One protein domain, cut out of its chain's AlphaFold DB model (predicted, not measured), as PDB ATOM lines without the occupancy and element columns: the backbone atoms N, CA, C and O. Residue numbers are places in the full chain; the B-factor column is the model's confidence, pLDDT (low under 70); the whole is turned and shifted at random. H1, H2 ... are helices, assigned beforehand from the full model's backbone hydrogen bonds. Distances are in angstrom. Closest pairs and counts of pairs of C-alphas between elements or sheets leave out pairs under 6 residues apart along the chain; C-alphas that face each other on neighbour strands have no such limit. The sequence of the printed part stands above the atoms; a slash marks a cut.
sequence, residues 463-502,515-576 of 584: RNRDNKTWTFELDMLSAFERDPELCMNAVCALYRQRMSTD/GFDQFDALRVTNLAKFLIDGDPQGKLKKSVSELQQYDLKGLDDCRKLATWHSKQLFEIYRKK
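Overview. This is residues 463 to 502 and 515 to 576 of the 584 residues of the protein "Putative sarcolemmal membrane-associated protein-like" of Davidia involucrata (UniProt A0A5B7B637). This is a compact cluster of crossed helices: H2 and H5 cross in the middle, H3 packs on both from one side, H1 and H6 pack on the other, and H4 packs on the first end of H5. The printed part has 102 residues with six named helices, H1 to H6 in order, and no named strand: all helix. It is compact, with a radius of gyration of the C-alphas of 13.2 A and spans of 35 by 31 by 26 A.

Along the chain. H1, residues 473 to 482, begins at C-alpha 473 (113.193, 103.762, 149.027) and is 14.8 A long. H2, residues 484 to 502, measures 27.8 A. H3 is residues 518 to 532, 21.3 A. H4 is residues 544 to 550, H5 residues 554 to 564, 15.1 A, and H6 residues 566 to 575, ending at C-alpha 575 (111.119, 102.741, 135.586).

Arrangement. H2, with residues 484 to 491 alone, touches H5 at a steep tilt of 65 degrees; C-alphas 487 and 559 are closest, 5.3 A. With residues 488 to 495 alone it touches H3, closest at C-alphas 492 and 528, 4.9 A. H1 touches H5 at a shallow tilt of 13 degrees, opposite ways, closest at C-alphas 477 and 563, 6.4 A. H6 touches H1, closest at C-alphas 473 and 570, 6.0 A. H4 touches H5, closest at C-alphas 547 and 554, 6.1 A. H1 and H3 are apart. Every O i to N i+4 pair is within hydrogen-bond range in H2 to H6, and 5 of 6 in H1.

Size, cuts and confidence. C-alphas 463 and 502 are farthest apart, 40.7 A. Residues 503 to 514 are not printed; the gap between C-alphas 502 and 515 is 16.0 A. H3 to H4 is a long link. The pLDDT is under 70 at residues 463 to 468, 500 to 502 and 515 to 517.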
ATOM      1  N   ARG A 463     125.266  90.728 154.125       54.19
ATOM      2  CA  ARG A 463     125.340  90.306 152.707       54.19
ATOM      3  C   ARG A 463     124.123  90.780 151.896       54.19
ATOM      4  O   ARG A 463     124.254  91.083 150.720       54.19
ATOM      5  N   ASN A 464     122.947  90.893 152.518       53.12
ATOM      6  CA  ASN A 464     121.735  91.450 151.904       53.12
ATOM      7  C   ASN A 464     121.701  92.988 151.872       53.12
ATOM      8  O   ASN A 464     120.729  93.529 151.361       53.12
ATOM      9  N   ARG A 465     122.722  93.701 152.382       53.38
ATOM     10  CA  ARG A 465     122.951  95.125 152.049       53.38
ATOM     11  C   ARG A 465     123.751  95.307 150.759       53.38
ATOM     12  O   ARG A 465     123.776  96.414 150.234       53.38
ATOM     13  N   ASP A 466     124.352  94.230 150.255       53.75
ATOM     14  CA  ASP A 466     124.991  94.153 148.937       53.75
ATOM     15  C   ASP A 466     123.972  93.674 147.876       53.75
ATOM     16  O   ASP A 466     124.313  93.121 146.822       53.75
ATOM     17  N   ASN A 467     122.677  93.850 148.167       54.59
ATOM     18  CA  ASN A 467     121.590  93.598 147.241       54.59
ATOM     19  C   ASN A 467     121.665  94.617 146.093       54.59
ATOM     20  O   ASN A 467     121.269  95.771 146.220       54.59
ATOM     21  N   LYS A 468     122.121  94.136 144.930       64.56
ATOM     22  CA  LYS A 468     122.330  94.864 143.655       64.56
ATOM     23  C   LYS A 468     121.075  95.535 143.061       64.56
ATOM     24  O   LYS A 468     121.061  95.935 141.898       64.56
ATOM     25  N   THR A 469     119.988  95.602 143.825       76.19
ATOM     26  CA  THR A 469     118.694  96.173 143.470       76.19
ATOM     27  C   THR A 469     118.033  96.763 144.712       76.19
ATOM     28  O   THR A 469     117.767  96.022 145.659       76.19
ATOM     29  N   TRP A 470     117.696  98.056 144.694       87.94
ATOM     30  CA  TRP A 470     116.903  98.664 145.766       87.94
ATOM     31  C   TRP A 470     115.455  98.176 145.674       87.94
ATOM     32  O   TRP A 470     114.778  98.398 144.669       87.94
ATOM     33  N   THR A 471     114.969  97.504 146.715       84.81
ATOM     34  CA  THR A 471     113.589  97.000 146.777       84.81
ATOM     35  C   THR A 471     112.626  98.031 147.359       84.81
ATOM     36  O   THR A 471     111.472  98.107 146.936       84.81
ATOM     37  N   PHE A 472     113.128  98.886 148.250       87.69
ATOM     38  CA  PHE A 472     112.415  99.998 148.868       87.69
ATOM     39  C   PHE A 472     113.237 101.294 148.799       87.69
ATOM     40  O   PHE A 472     114.461 101.276 148.692       87.69
ATOM     41  N   GLU A 473     112.561 102.436 148.943       89.94
ATOM     42  CA  GLU A 473     113.193 103.762 149.027       89.94
ATOM     43  C   GLU A 473     114.241 103.839 150.158       89.94
ATOM     44  O   GLU A 473     115.291 104.458 149.997       89.94
ATOM     45  N   LEU A 474     113.996 103.142 151.275       88.50
ATOM     46  CA  LEU A 474     114.914 103.045 152.417       88.50
ATOM     47  C   LEU A 474     116.235 102.328 152.083       88.50
ATOM     48  O   LEU A 474     117.262 102.650 152.683       88.50
ATOM     49  N   ASP A 475     116.236 101.402 151.118       89.06
ATOM     50  CA  ASP A 475     117.455 100.716 150.665       89.06
ATOM     51  C   ASP A 475     118.357 101.700 149.905       89.06
ATOM     52  O   ASP A 475     119.566 101.756 150.125       89.06
ATOM     53  N   MET A 476     117.747 102.530 149.053       90.88
ATOM     54  CA  MET A 476     118.433 103.572 148.289       90.88
ATOM     55  C   MET A 476     118.957 104.692 149.201       90.88
ATOM     56  O   MET A 476     120.110 105.097 149.073       90.88
ATOM     57  N   LEU A 477     118.158 105.139 150.177       92.38
ATOM     58  CA  LEU A 477     118.603 106.087 151.209       92.38
ATOM     59  C   LEU A 477     119.792 105.530 152.011       92.38
ATOM     60  O   LEU A 477     120.795 106.217 152.197       92.38
ATOM     61  N   SER A 478     119.734 104.251 152.394       90.19
ATOM     62  CA  SER A 478     120.842 103.543 153.053       90.19
ATOM     63  C   SER A 478     122.106 103.437 152.188       90.19
ATOM     64  O   SER A 478     123.202 103.274 152.730       90.19
ATOM     65  N   ALA A 479     121.971 103.486 150.860       89.94
ATOM     66  CA  ALA A 479     123.093 103.512 149.927       89.94
ATOM     67  C   ALA A 479     123.678 104.931 149.791       89.94
ATOM     68  O   ALA A 479     124.896 105.079 149.854       89.94
ATOM     69  N   PHE A 480     122.842 105.978 149.732       92.69
ATOM     70  CA  PHE A 480     123.288 107.382 149.763       92.69
ATOM     71  C   PHE A 480     124.063 107.747 151.038       92.69
ATOM     72  O   PHE A 480     124.905 108.642 151.020       92.69
ATOM     73  N   GLU A 481     123.821 107.074 152.163       90.06
ATOM     74  CA  GLU A 481     124.648 107.241 153.365       90.06
ATOM     75  C   GLU A 481     126.088 106.735 153.160       90.06
ATOM     76  O   GLU A 481     127.033 107.360 153.647       90.06
ATOM     77  N   ARG A 482     126.265 105.639 152.411       87.50
ATOM     78  CA  ARG A 482     127.545 104.923 152.262       87.50
ATOM     79  C   ARG A 482     128.372 105.385 151.072       87.50
ATOM     80  O   ARG A 482     129.594 105.390 151.173       87.50
ATOM     81  N   ASP A 483     127.720 105.772 149.981       90.50
ATOM     82  CA  ASP A 483     128.366 106.090 148.710       90.50
ATOM     83  C   ASP A 483     128.139 107.571 148.312       90.50
ATOM     84  O   ASP A 483     127.034 107.963 147.908       90.50
ATOM     85  N   PRO A 484     129.175 108.428 148.426       90.88
ATOM     86  CA  PRO A 484     129.120 109.812 147.960       90.88
ATOM     87  C   PRO A 484     129.020 109.948 146.432       90.88
ATOM     88  O   PRO A 484     128.367 110.878 145.955       90.88
ATOM     89  N   GLU A 485     129.613 109.034 145.655       92.75
ATOM     90  CA  GLU A 485     129.532 109.056 144.188       92.75
ATOM     91  C   GLU A 485     128.127 108.693 143.714       92.75
ATOM     92  O   GLU A 485     127.619 109.283 142.760       92.75
ATOM     93  N   LEU A 486     127.436 107.805 144.429       93.19
ATOM     94  CA  LEU A 486     126.019 107.529 144.205       93.19
ATOM     95  C   LEU A 486     125.145 108.776 144.427       93.19
ATOM     96  O   LEU A 486     124.231 109.031 143.640       93.19
ATOM     97  N   CYS A 487     125.450 109.598 145.439       94.75
ATOM     98  CA  CYS A 487     124.765 110.881 145.659       94.75
ATOM     99  C   CYS A 487     125.029 111.876 144.516       94.75
ATOM    100  O   CYS A 487     124.126 112.590 144.081       94.75
ATOM    101  N   MET A 488     126.258 111.913 143.994       94.75
ATOM    102  CA  MET A 488     126.618 112.737 142.833       94.75
ATOM    103  C   MET A 488     125.901 112.246 141.562       94.75
ATOM    104  O   MET A 488     125.325 113.049 140.828       94.75
ATOM    105  N   ASN A 489     125.839 110.929 141.341       93.69
ATOM    106  CA  ASN A 489     125.078 110.318 140.249       93.69
ATOM    107  C   ASN A 489     123.568 110.584 140.360       93.69
ATOM    108  O   ASN A 489     122.934 110.819 139.331       93.69
ATOM    109  N   ALA A 490     123.005 110.618 141.573       94.38
ATOM    110  CA  ALA A 490     121.612 110.988 141.819       94.38
ATOM    111  C   ALA A 490     121.311 112.437 141.387       94.38
ATOM    112  O   ALA A 490     120.346 112.682 140.663       94.38
ATOM    113  N   VAL A 491     122.169 113.400 141.746       94.56
ATOM    114  CA  VAL A 491     122.041 114.798 141.286       94.56
ATOM    115  C   VAL A 491     122.129 114.894 139.759       94.56
ATOM    116  O   VAL A 491     121.326 115.592 139.132       94.56
ATOM    117  N   CYS A 492     123.042 114.145 139.136       94.00
ATOM    118  CA  CYS A 492     123.127 114.066 137.679       94.00
ATOM    119  C   CYS A 492     121.876 113.418 137.048       94.00
ATOM    120  O   CYS A 492     121.447 113.871 135.988       94.00
ATOM    121  N   ALA A 493     121.254 112.426 137.691       93.00
ATOM    122  CA  ALA A 493     120.023 111.785 137.214       93.00
ATOM    123  C   ALA A 493     118.821 112.742 137.239       93.00
ATOM    124  O   ALA A 493     118.120 112.876 136.237       93.00
ATOM    125  N   LEU A 494     118.638 113.493 138.333       91.50
ATOM    126  CA  LEU A 494     117.620 114.552 138.422       91.50
ATOM    127  C   LEU A 494     117.798 115.600 137.311       91.50
ATOM    128  O   LEU A 494     116.830 116.029 136.680       91.50
ATOM    129  N   TYR A 495     119.046 115.985 137.027       91.31
ATOM    130  CA  TYR A 495     119.354 116.910 135.940       91.31
ATOM    131  C   TYR A 495     119.066 116.314 134.552       91.31
ATOM    132  O   TYR A 495     118.445 116.985 133.725       91.31
ATOM    133  N   ARG A 496     119.443 115.054 134.292       89.69
ATOM    134  CA  ARG A 496     119.140 114.362 133.025       89.69
ATOM    135  C   ARG A 496     117.632 114.202 132.809       89.69
ATOM    136  O   ARG A 496     117.165 114.462 131.698       89.69
ATOM    137  N   GLN A 497     116.861 113.865 133.848       86.31
ATOM    138  CA  GLN A 497     115.398 113.766 133.767       86.31
ATOM    139  C   GLN A 497     114.770 115.122 133.396       86.31
ATOM    140  O   GLN A 497     113.991 115.199 132.446       86.31
ATOM    141  N   ARG A 498     115.197 116.213 134.052       82.19
ATOM    142  CA  ARG A 498     114.754 117.585 133.740       82.19
ATOM    143  C   ARG A 498     115.062 117.993 132.295       82.19
ATOM    144  O   ARG A 498     114.162 118.404 131.562       82.19
ATOM    145  N   MET A 499     116.310 117.813 131.856       72.69
ATOM    146  CA  MET A 499     116.742 118.148 130.489       72.69
ATOM    147  C   MET A 499     116.093 117.262 129.411       72.69
ATOM    148  O   MET A 499     116.093 117.627 128.234       72.69
ATOM    149  N   SER A 500     115.547 116.102 129.790       68.88
ATOM    150  CA  SER A 500     114.793 115.221 128.891       68.88
ATOM    151  C   SER A 500     113.331 115.651 128.765       68.88
ATOM    152  O   SER A 500     112.777 115.584 127.669       68.88
ATOM    153  N   THR A 501     112.719 116.172 129.836       57.91
ATOM    154  CA  THR A 501     111.359 116.733 129.776       57.91
ATOM    155  C   THR A 501     111.287 118.065 129.025       57.91
ATOM    156  O   THR A 501     110.347 118.262 128.253       57.91
ATOM    157  N   ASP A 502     112.297 118.936 129.148       54.28
ATOM    158  CA  ASP A 502     112.330 120.234 128.445       54.28
ATOM    159  C   ASP A 502     112.387 120.085 126.906       54.28
ATOM    160  O   ASP A 502     111.896 120.944 126.174       54.28
ATOM    161  N   GLY A 515     107.267 119.313 142.249       51.56
ATOM    162  CA  GLY A 515     107.226 119.805 143.636       51.56
ATOM    163  C   GLY A 515     108.609 120.178 144.179       51.56
ATOM    164  O   GLY A 515     108.968 119.767 145.275       51.56
ATOM    165  N   PHE A 516     109.401 120.872 143.364       56.59
ATOM    166  CA  PHE A 516     110.722 121.387 143.700       56.59
ATOM    167  C   PHE A 516     110.597 122.782 144.304       56.59
ATOM    168  O   PHE A 516     109.829 123.602 143.796       56.59
ATOM    169  N   ASP A 517     111.425 123.081 145.303       69.31
ATOM    170  CA  ASP A 517     111.761 124.469 145.593       69.31
ATOM    171  C   ASP A 517     112.594 125.044 144.427       69.31
ATOM    172  O   ASP A 517     113.399 124.349 143.791       69.31
ATOM    173  N   GLN A 518     112.403 126.327 144.126       73.00
ATOM    174  CA  GLN A 518     113.122 127.026 143.061       73.00
ATOM    175  C   GLN A 518     114.640 127.023 143.317       73.00
ATOM    176  O   GLN A 518     115.433 126.971 142.371       73.00
ATOM    177  N   PHE A 519     115.037 127.030 144.593       78.88
ATOM    178  CA  PHE A 519     116.430 126.964 145.030       78.88
ATOM    179  C   PHE A 519     117.074 125.598 144.756       78.88
ATOM    180  O   PHE A 519     118.156 125.555 144.163       78.88
ATOM    181  N   ASP A 520     116.399 124.491 145.083       83.44
ATOM    182  CA  ASP A 520     116.893 123.134 144.798       83.44
ATOM    183  C   ASP A 520     117.053 122.912 143.293       83.44
ATOM    184  O   ASP A 520     118.080 122.410 142.831       83.44
ATOM    185  N   ALA A 521     116.083 123.377 142.501       84.38
ATOM    186  CA  ALA A 521     116.147 123.301 141.046       84.38
ATOM    187  C   ALA A 521     117.370 124.047 140.474       84.38
ATOM    188  O   ALA A 521     117.979 123.582 139.508       84.38
ATOM    189  N   LEU A 522     117.759 125.190 141.048       88.19
ATOM    190  CA  LEU A 522     118.970 125.914 140.646       88.19
ATOM    191  C   LEU A 522     120.246 125.192 141.117       88.19
ATOM    192  O   LEU A 522     121.198 125.051 140.344       88.19
ATOM    193  N   ARG A 523     120.262 124.698 142.362       92.81
ATOM    194  CA  ARG A 523     121.422 124.027 142.968       92.81
ATOM    195  C   ARG A 523     121.748 122.703 142.276       92.81
ATOM    196  O   ARG A 523     122.910 122.498 141.927       92.81
ATOM    197  N   VAL A 524     120.741 121.870 141.987       92.38
ATOM    198  CA  VAL A 524     120.867 120.640 141.180       92.38
ATOM    199  C   VAL A 524     121.474 120.951 139.814       92.38
ATOM    200  O   VAL A 524     122.424 120.290 139.409       92.38
ATOM    201  N   THR A 525     120.982 121.978 139.112       91.38
ATOM    202  CA  THR A 525     121.511 122.355 137.791       91.38
ATOM    203  C   THR A 525     122.975 122.790 137.846       91.38
ATOM    204  O   THR A 525     123.746 122.399 136.971       91.38
ATOM    205  N   ASN A 526     123.374 123.579 138.846       92.00
ATOM    206  CA  ASN A 526     124.753 124.056 138.953       92.00
ATOM    207  C   ASN A 526     125.720 122.925 139.334       92.00
ATOM    208  O   ASN A 526     126.754 122.773 138.683       92.00
ATOM    209  N   LEU A 527     125.357 122.090 140.317       93.94
ATOM    210  CA  LEU A 527     126.150 120.919 140.705       93.94
ATOM    211  C   LEU A 527     126.266 119.921 139.545       93.94
ATOM    212  O   LEU A 527     127.376 119.568 139.159       93.94
ATOM    213  N   ALA A 528     125.152 119.522 138.922       93.81
ATOM    214  CA  ALA A 528     125.168 118.550 137.829       93.81
ATOM    215  C   ALA A 528     126.008 119.012 136.627       93.81
ATOM    216  O   ALA A 528     126.744 118.211 136.061       93.81
ATOM    217  N   LYS A 529     125.956 120.301 136.254       93.06
ATOM    218  CA  LYS A 529     126.792 120.846 135.167       93.06
ATOM    219  C   LYS A 529     128.288 120.695 135.446       93.06
ATOM    220  O   LYS A 529     129.017 120.309 134.538       93.06
ATOM    221  N   PHE A 530     128.726 120.965 136.677       94.38
ATOM    222  CA  PHE A 530     130.115 120.752 137.088       94.38
ATOM    223  C   PHE A 530     130.476 119.258 137.096       94.38
ATOM    224  O   PHE A 530     131.475 118.861 136.506       94.38
ATOM    225  N   LEU A 531     129.629 118.420 137.702       94.56
ATOM    226  CA  LEU A 531     129.841 116.974 137.844       94.56
ATOM    227  C   LEU A 531     129.960 116.227 136.505       94.56
ATOM    228  O   LEU A 531     130.718 115.260 136.395       94.56
ATOM    229  N   ILE A 532     129.200 116.668 135.504       93.69
ATOM    230  CA  ILE A 532     129.155 116.102 134.149       93.69
ATOM    231  C   ILE A 532     130.324 116.592 133.279       93.69
ATOM    232  O   ILE A 532     130.699 115.910 132.329       93.69
ATOM    233  N   ASP A 533     130.901 117.760 133.586       92.12
ATOM    234  CA  ASP A 533     132.057 118.350 132.887       92.12
ATOM    235  C   ASP A 533     131.899 118.427 131.351       92.12
ATOM    236  O   ASP A 533     132.836 118.228 130.582       92.12
ATOM    237  N   GLY A 534     130.668 118.665 130.886       85.69
ATOM    238  CA  GLY A 534     130.336 118.728 129.459       85.69
ATOM    239  C   GLY A 534     130.208 117.378 128.737       85.69
ATOM    240  O   GLY A 534     130.066 117.378 127.514       85.69
ATOM    241  N   ASP A 535     130.213 116.239 129.440       87.44
ATOM    242  CA  ASP A 535     129.985 114.928 128.818       87.44
ATOM    243  C   ASP A 535     128.632 114.868 128.075       87.44
ATOM    244  O   ASP A 535     127.582 115.123 128.677       87.44
ATOM    245  N   PRO A 536     128.611 114.492 126.781       78.56
ATOM    246  CA  PRO A 536     127.402 114.547 125.960       78.56
ATOM    247  C   PRO A 536     126.352 113.487 126.326       78.56
ATOM    248  O   PRO A 536     125.200 113.613 125.910       78.56
ATOM    249  N   GLN A 537     126.716 112.454 127.095       79.00
ATOM    250  CA  GLN A 537     125.775 111.472 127.644       79.00
ATOM    251  C   GLN A 537     125.288 111.873 129.047       79.00
ATOM    252  O   GLN A 537     124.404 111.226 129.608       79.00
ATOM    253  N   GLY A 538     125.834 112.949 129.620       83.12
ATOM    254  CA  GLY A 538     125.538 113.381 130.978       83.12
ATOM    255  C   GLY A 538     126.130 112.461 132.046       83.12
ATOM    256  O   GLY A 538     125.612 112.451 133.163       83.12
ATOM    257  N   LYS A 539     127.151 111.652 131.729       89.44
ATOM    258  CA  LYS A 539     127.783 110.746 132.699       89.44
ATOM    259  C   LYS A 539     128.611 111.542 133.714       89.44
ATOM    260  O   LYS A 539     129.239 112.532 133.353       89.44
ATOM    261  N   LEU A 540     128.652 111.088 134.970       92.00
ATOM    262  CA  LEU A 540     129.548 111.643 135.989       92.00
ATOM    263  C   LEU A 540     131.018 111.549 135.531       92.00
ATOM    264  O   LEU A 540     131.472 110.480 135.111       92.00
ATOM    265  N   LYS A 541     131.738 112.675 135.597       94.06
ATOM    266  CA  LYS A 541     133.169 112.793 135.258       94.06
ATOM    267  C   LYS A 541     134.028 113.236 136.428       94.06
ATOM    268  O   LYS A 541     135.166 112.792 136.516       94.06
ATOM    269  N   LYS A 542     133.500 114.107 137.291       94.31
ATOM    270  CA  LYS A 542     134.228 114.612 138.457       94.31
ATOM    271  C   LYS A 542     134.175 113.623 139.613       94.31
ATOM    272  O   LYS A 542     133.116 113.091 139.939       94.31
ATOM    273  N   SER A 543     135.323 113.438 140.244       94.06
ATOM    274  CA  SER A 543     135.498 112.686 141.484       94.06
ATOM    275  C   SER A 543     134.985 113.452 142.709       94.06
ATOM    276  O   SER A 543     134.803 114.674 142.686       94.06
ATOM    277  N   VAL A 544     134.799 112.725 143.814       92.06
ATOM    278  CA  VAL A 544     134.462 113.268 145.144       92.06
ATOM    279  C   VAL A 544     135.413 114.408 145.540       92.06
ATOM    280  O   VAL A 544     134.970 115.474 145.970       92.06
ATOM    281  N   SER A 545     136.718 114.206 145.328       92.44
ATOM    282  CA  SER A 545     137.777 115.162 145.666       92.44
ATOM    283  C   SER A 545     137.719 116.445 144.831       92.44
ATOM    284  O   SER A 545     137.885 117.534 145.376       92.44
ATOM    285  N   GLU A 546     137.455 116.343 143.524       93.62
ATOM    286  CA  GLU A 546     137.309 117.518 142.649       93.62
ATOM    287  C   GLU A 546     136.069 118.342 143.010       93.62
ATOM    288  O   GLU A 546     136.135 119.572 143.014       93.62
ATOM    289  N   LEU A 547     134.954 117.687 143.366       93.94
ATOM    290  CA  LEU A 547     133.769 118.398 143.849       93.94
ATOM    291  C   LEU A 547     134.067 119.150 145.146       93.94
ATOM    292  O   LEU A 547     133.691 120.310 145.256       93.94
ATOM    293  N   GLN A 548     134.759 118.523 146.099       93.00
ATOM    294  CA  GLN A 548     135.085 119.151 147.381       93.00
ATOM    295  C   GLN A 548     136.063 120.334 147.240       93.00
ATOM    296  O   GLN A 548     135.997 121.272 148.031       93.00
ATOM    297  N   GLN A 549     136.945 120.318 146.233       92.06
ATOM    298  CA  GLN A 549     137.821 121.452 145.908       92.06
ATOM    299  C   GLN A 549     137.074 122.608 145.227       92.06
ATOM    300  O   GLN A 549     137.362 123.769 145.512       92.06
ATOM    301  N   TYR A 550     136.121 122.305 144.341       92.31
ATOM    302  CA  TYR A 550     135.284 123.313 143.682       92.31
ATOM    303  C   TYR A 550     134.262 123.943 144.640       92.31
ATOM    304  O   TYR A 550     134.031 125.150 144.614       92.31
ATOM    305  N   ASP A 551     133.653 123.121 145.491       92.44
ATOM    306  CA  ASP A 551     132.627 123.509 146.445       92.44
ATOM    307  C   ASP A 551     132.759 122.661 147.718       92.44
ATOM    308  O   ASP A 551     132.368 121.492 147.760       92.44
ATOM    309  N   LEU A 552     133.266 123.278 148.790       89.19
ATOM    310  CA  LEU A 552     133.467 122.635 150.097       89.19
ATOM    311  C   LEU A 552     132.192 121.985 150.665       89.19
ATOM    312  O   LEU A 552     132.284 121.087 151.500       89.19
ATOM    313  N   LYS A 553     131.008 122.429 150.223       93.19
ATOM    314  CA  LYS A 553     129.690 121.931 150.639       93.19
ATOM    315  C   LYS A 553     128.990 121.127 149.531       93.19
ATOM    316  O   LYS A 553     127.880 120.640 149.738       93.19
ATOM    317  N   GLY A 554     129.628 120.944 148.374       91.44
ATOM    318  CA  GLY A 554     129.061 120.268 147.207       91.44
ATOM    319  C   GLY A 554     128.629 118.831 147.499       91.44
ATOM    320  O   GLY A 554     127.529 118.442 147.122       91.44
ATOM    321  N   LEU A 555     129.438 118.061 148.236       93.44
ATOM    322  CA  LEU A 555     129.105 116.682 148.633       93.44
ATOM    323  C   LEU A 555     127.918 116.612 149.602       93.44
ATOM    324  O   LEU A 555     127.022 115.784 149.434       93.44
ATOM    325  N   ASP A 556     127.890 117.505 150.589       94.00
ATOM    326  CA  ASP A 556     126.797 117.624 151.555       94.00
ATOM    327  C   ASP A 556     125.480 118.002 150.879       94.00
ATOM    328  O   ASP A 556     124.424 117.474 151.225       94.00
ATOM    329  N   ASP A 557     125.535 118.924 149.919       94.31
ATOM    330  CA  ASP A 557     124.366 119.347 149.158       94.31
ATOM    331  C   ASP A 557     123.929 118.258 148.169       94.31
ATOM    332  O   ASP A 557     122.732 118.000 148.072       94.31
ATOM    333  N   CYS A 558     124.854 117.527 147.531       95.25
ATOM    334  CA  CYS A 558     124.520 116.329 146.752       95.25
ATOM    335  C   CYS A 558     123.781 115.284 147.596       95.25
ATOM    336  O   CYS A 558     122.750 114.770 147.165       95.25
ATOM    337  N   ARG A 559     124.255 115.004 148.817       95.12
ATOM    338  CA  ARG A 559     123.602 114.061 149.736       95.12
ATOM    339  C   ARG A 559     122.220 114.557 150.175       95.12
ATOM    340  O   ARG A 559     121.266 113.788 150.154       95.12
ATOM    341  N   LYS A 560     122.086 115.843 150.523       95.25
ATOM    342  CA  LYS A 560     120.794 116.454 150.901       95.25
ATOM    343  C   LYS A 560     119.784 116.395 149.762       95.25
ATOM    344  O   LYS A 560     118.657 115.980 149.997       95.25
ATOM    345  N   LEU A 561     120.191 116.752 148.545       93.69
ATOM    346  CA  LEU A 561     119.335 116.711 147.359       93.69
ATOM    347  C   LEU A 561     118.939 115.269 147.008       93.69
ATOM    348  O   LEU A 561     117.767 115.012 146.746       93.69
ATOM    349  N   ALA A 562     119.869 114.312 147.081       94.56
ATOM    350  CA  ALA A 562     119.566 112.896 146.871       94.56
ATOM    351  C   ALA A 562     118.542 112.362 147.895       94.56
ATOM    352  O   ALA A 562     117.572 111.706 147.516       94.56
ATOM    353  N   THR A 563     118.699 112.703 149.178       93.81
ATOM    354  CA  THR A 563     117.755 112.331 150.244       93.81
ATOM    355  C   THR A 563     116.407 113.048 150.130       93.81
ATOM    356  O   THR A 563     115.374 112.429 150.352       93.81
ATOM    357  N   TRP A 564     116.377 114.333 149.768       93.12
ATOM    358  CA  TRP A 564     115.132 115.104 149.632       93.12
ATOM    359  C   TRP A 564     114.289 114.627 148.441       93.12
ATOM    360  O   TRP A 564     113.065 114.521 148.525       93.12
ATOM    361  N   HIS A 565     114.951 114.286 147.334       90.44
ATOM    362  CA  HIS A 565     114.322 113.811 146.103       90.44
ATOM    363  C   HIS A 565     114.291 112.278 145.991       90.44
ATOM    364  O   HIS A 565     114.060 111.740 144.905       90.44
ATOM    365  N   SER A 566     114.466 111.557 147.104       93.00
ATOM    366  CA  SER A 566     114.532 110.091 147.151       93.00
ATOM    367  C   SER A 566     113.337 109.411 146.481       93.00
ATOM    368  O   SER A 566     113.512 108.469 145.714       93.00
ATOM    369  N   LYS A 567     112.118 109.929 146.662       92.00
ATOM    370  CA  LYS A 567     110.909 109.399 146.001       92.00
ATOM    371  C   LYS A 567     110.999 109.455 144.476       92.00
ATOM    372  O   LYS A 567     110.687 108.481 143.799       92.00
ATOM    373  N   GLN A 568     111.467 110.582 143.939       89.12
ATOM    374  CA  GLN A 568     111.613 110.798 142.497       89.12
ATOM    375  C   GLN A 568     112.750 109.942 141.929       89.12
ATOM    376  O   GLN A 568     112.574 109.281 140.910       89.12
ATOM    377  N   LEU A 569     113.883 109.878 142.631       92.62
ATOM    378  CA  LEU A 569     115.019 109.019 142.285       92.62
ATOM    379  C   LEU A 569     114.648 107.530 142.292       92.62
ATOM    380  O   LEU A 569     115.018 106.792 141.378       92.62
ATOM    381  N   PHE A 570     113.850 107.095 143.265       92.00
ATOM    382  CA  PHE A 570     113.354 105.726 143.332       92.00
ATOM    383  C   PHE A 570     112.358 105.415 142.199       92.00
ATOM    384  O   PHE A 570     112.372 104.310 141.658       92.00
ATOM    385  N   GLU A 571     111.541 106.382 141.767       91.25
ATOM    386  CA  GLU A 571     110.721 106.241 140.556       91.25
ATOM    387  C   GLU A 571     111.555 106.139 139.270       91.25
ATOM    388  O   GLU A 571     111.288 105.245 138.463       91.25
ATOM    389  N   ILE A 572     112.570 107.001 139.094       89.81
ATOM    390  CA  ILE A 572     113.526 106.951 137.969       89.81
ATOM    391  C   ILE A 572     114.153 105.556 137.887       89.81
ATOM    392  O   ILE A 572     114.131 104.917 136.831       89.81
ATOM    393  N   TYR A 573     114.652 105.059 139.024       90.31
ATOM    394  CA  TYR A 573     115.247 103.734 139.150       90.31
ATOM    395  C   TYR A 573     114.254 102.615 138.794       90.31
ATOM    396  O   TYR A 573     114.539 101.781 137.933       90.31
ATOM    397  N   ARG A 574     113.051 102.614 139.393       88.31
ATOM    398  CA  ARG A 574     112.028 101.580 139.146       88.31
ATOM    399  C   ARG A 574     111.578 101.509 137.689       88.31
ATOM    400  O   ARG A 574     111.296 100.415 137.202       88.31
ATOM    401  N   LYS A 575     111.491 102.652 137.007       88.56
ATOM    402  CA  LYS A 575     111.119 102.741 135.586       88.56
ATOM    403  C   LYS A 575     112.310 102.534 134.641       88.56
ATOM    404  O   LYS A 575     112.095 102.388 133.442       88.56
ATOM    405  N   LYS A 576     113.542 102.493 135.170       84.81
ATOM    406  CA  LYS A 576     114.807 102.480 134.413       84.81
ATOM    407  C   LYS A 576     114.915 103.656 133.433       84.81
ATOM    408  O   LYS A 576     115.426 103.503 132.328       84.81
TER     409      LYS A 576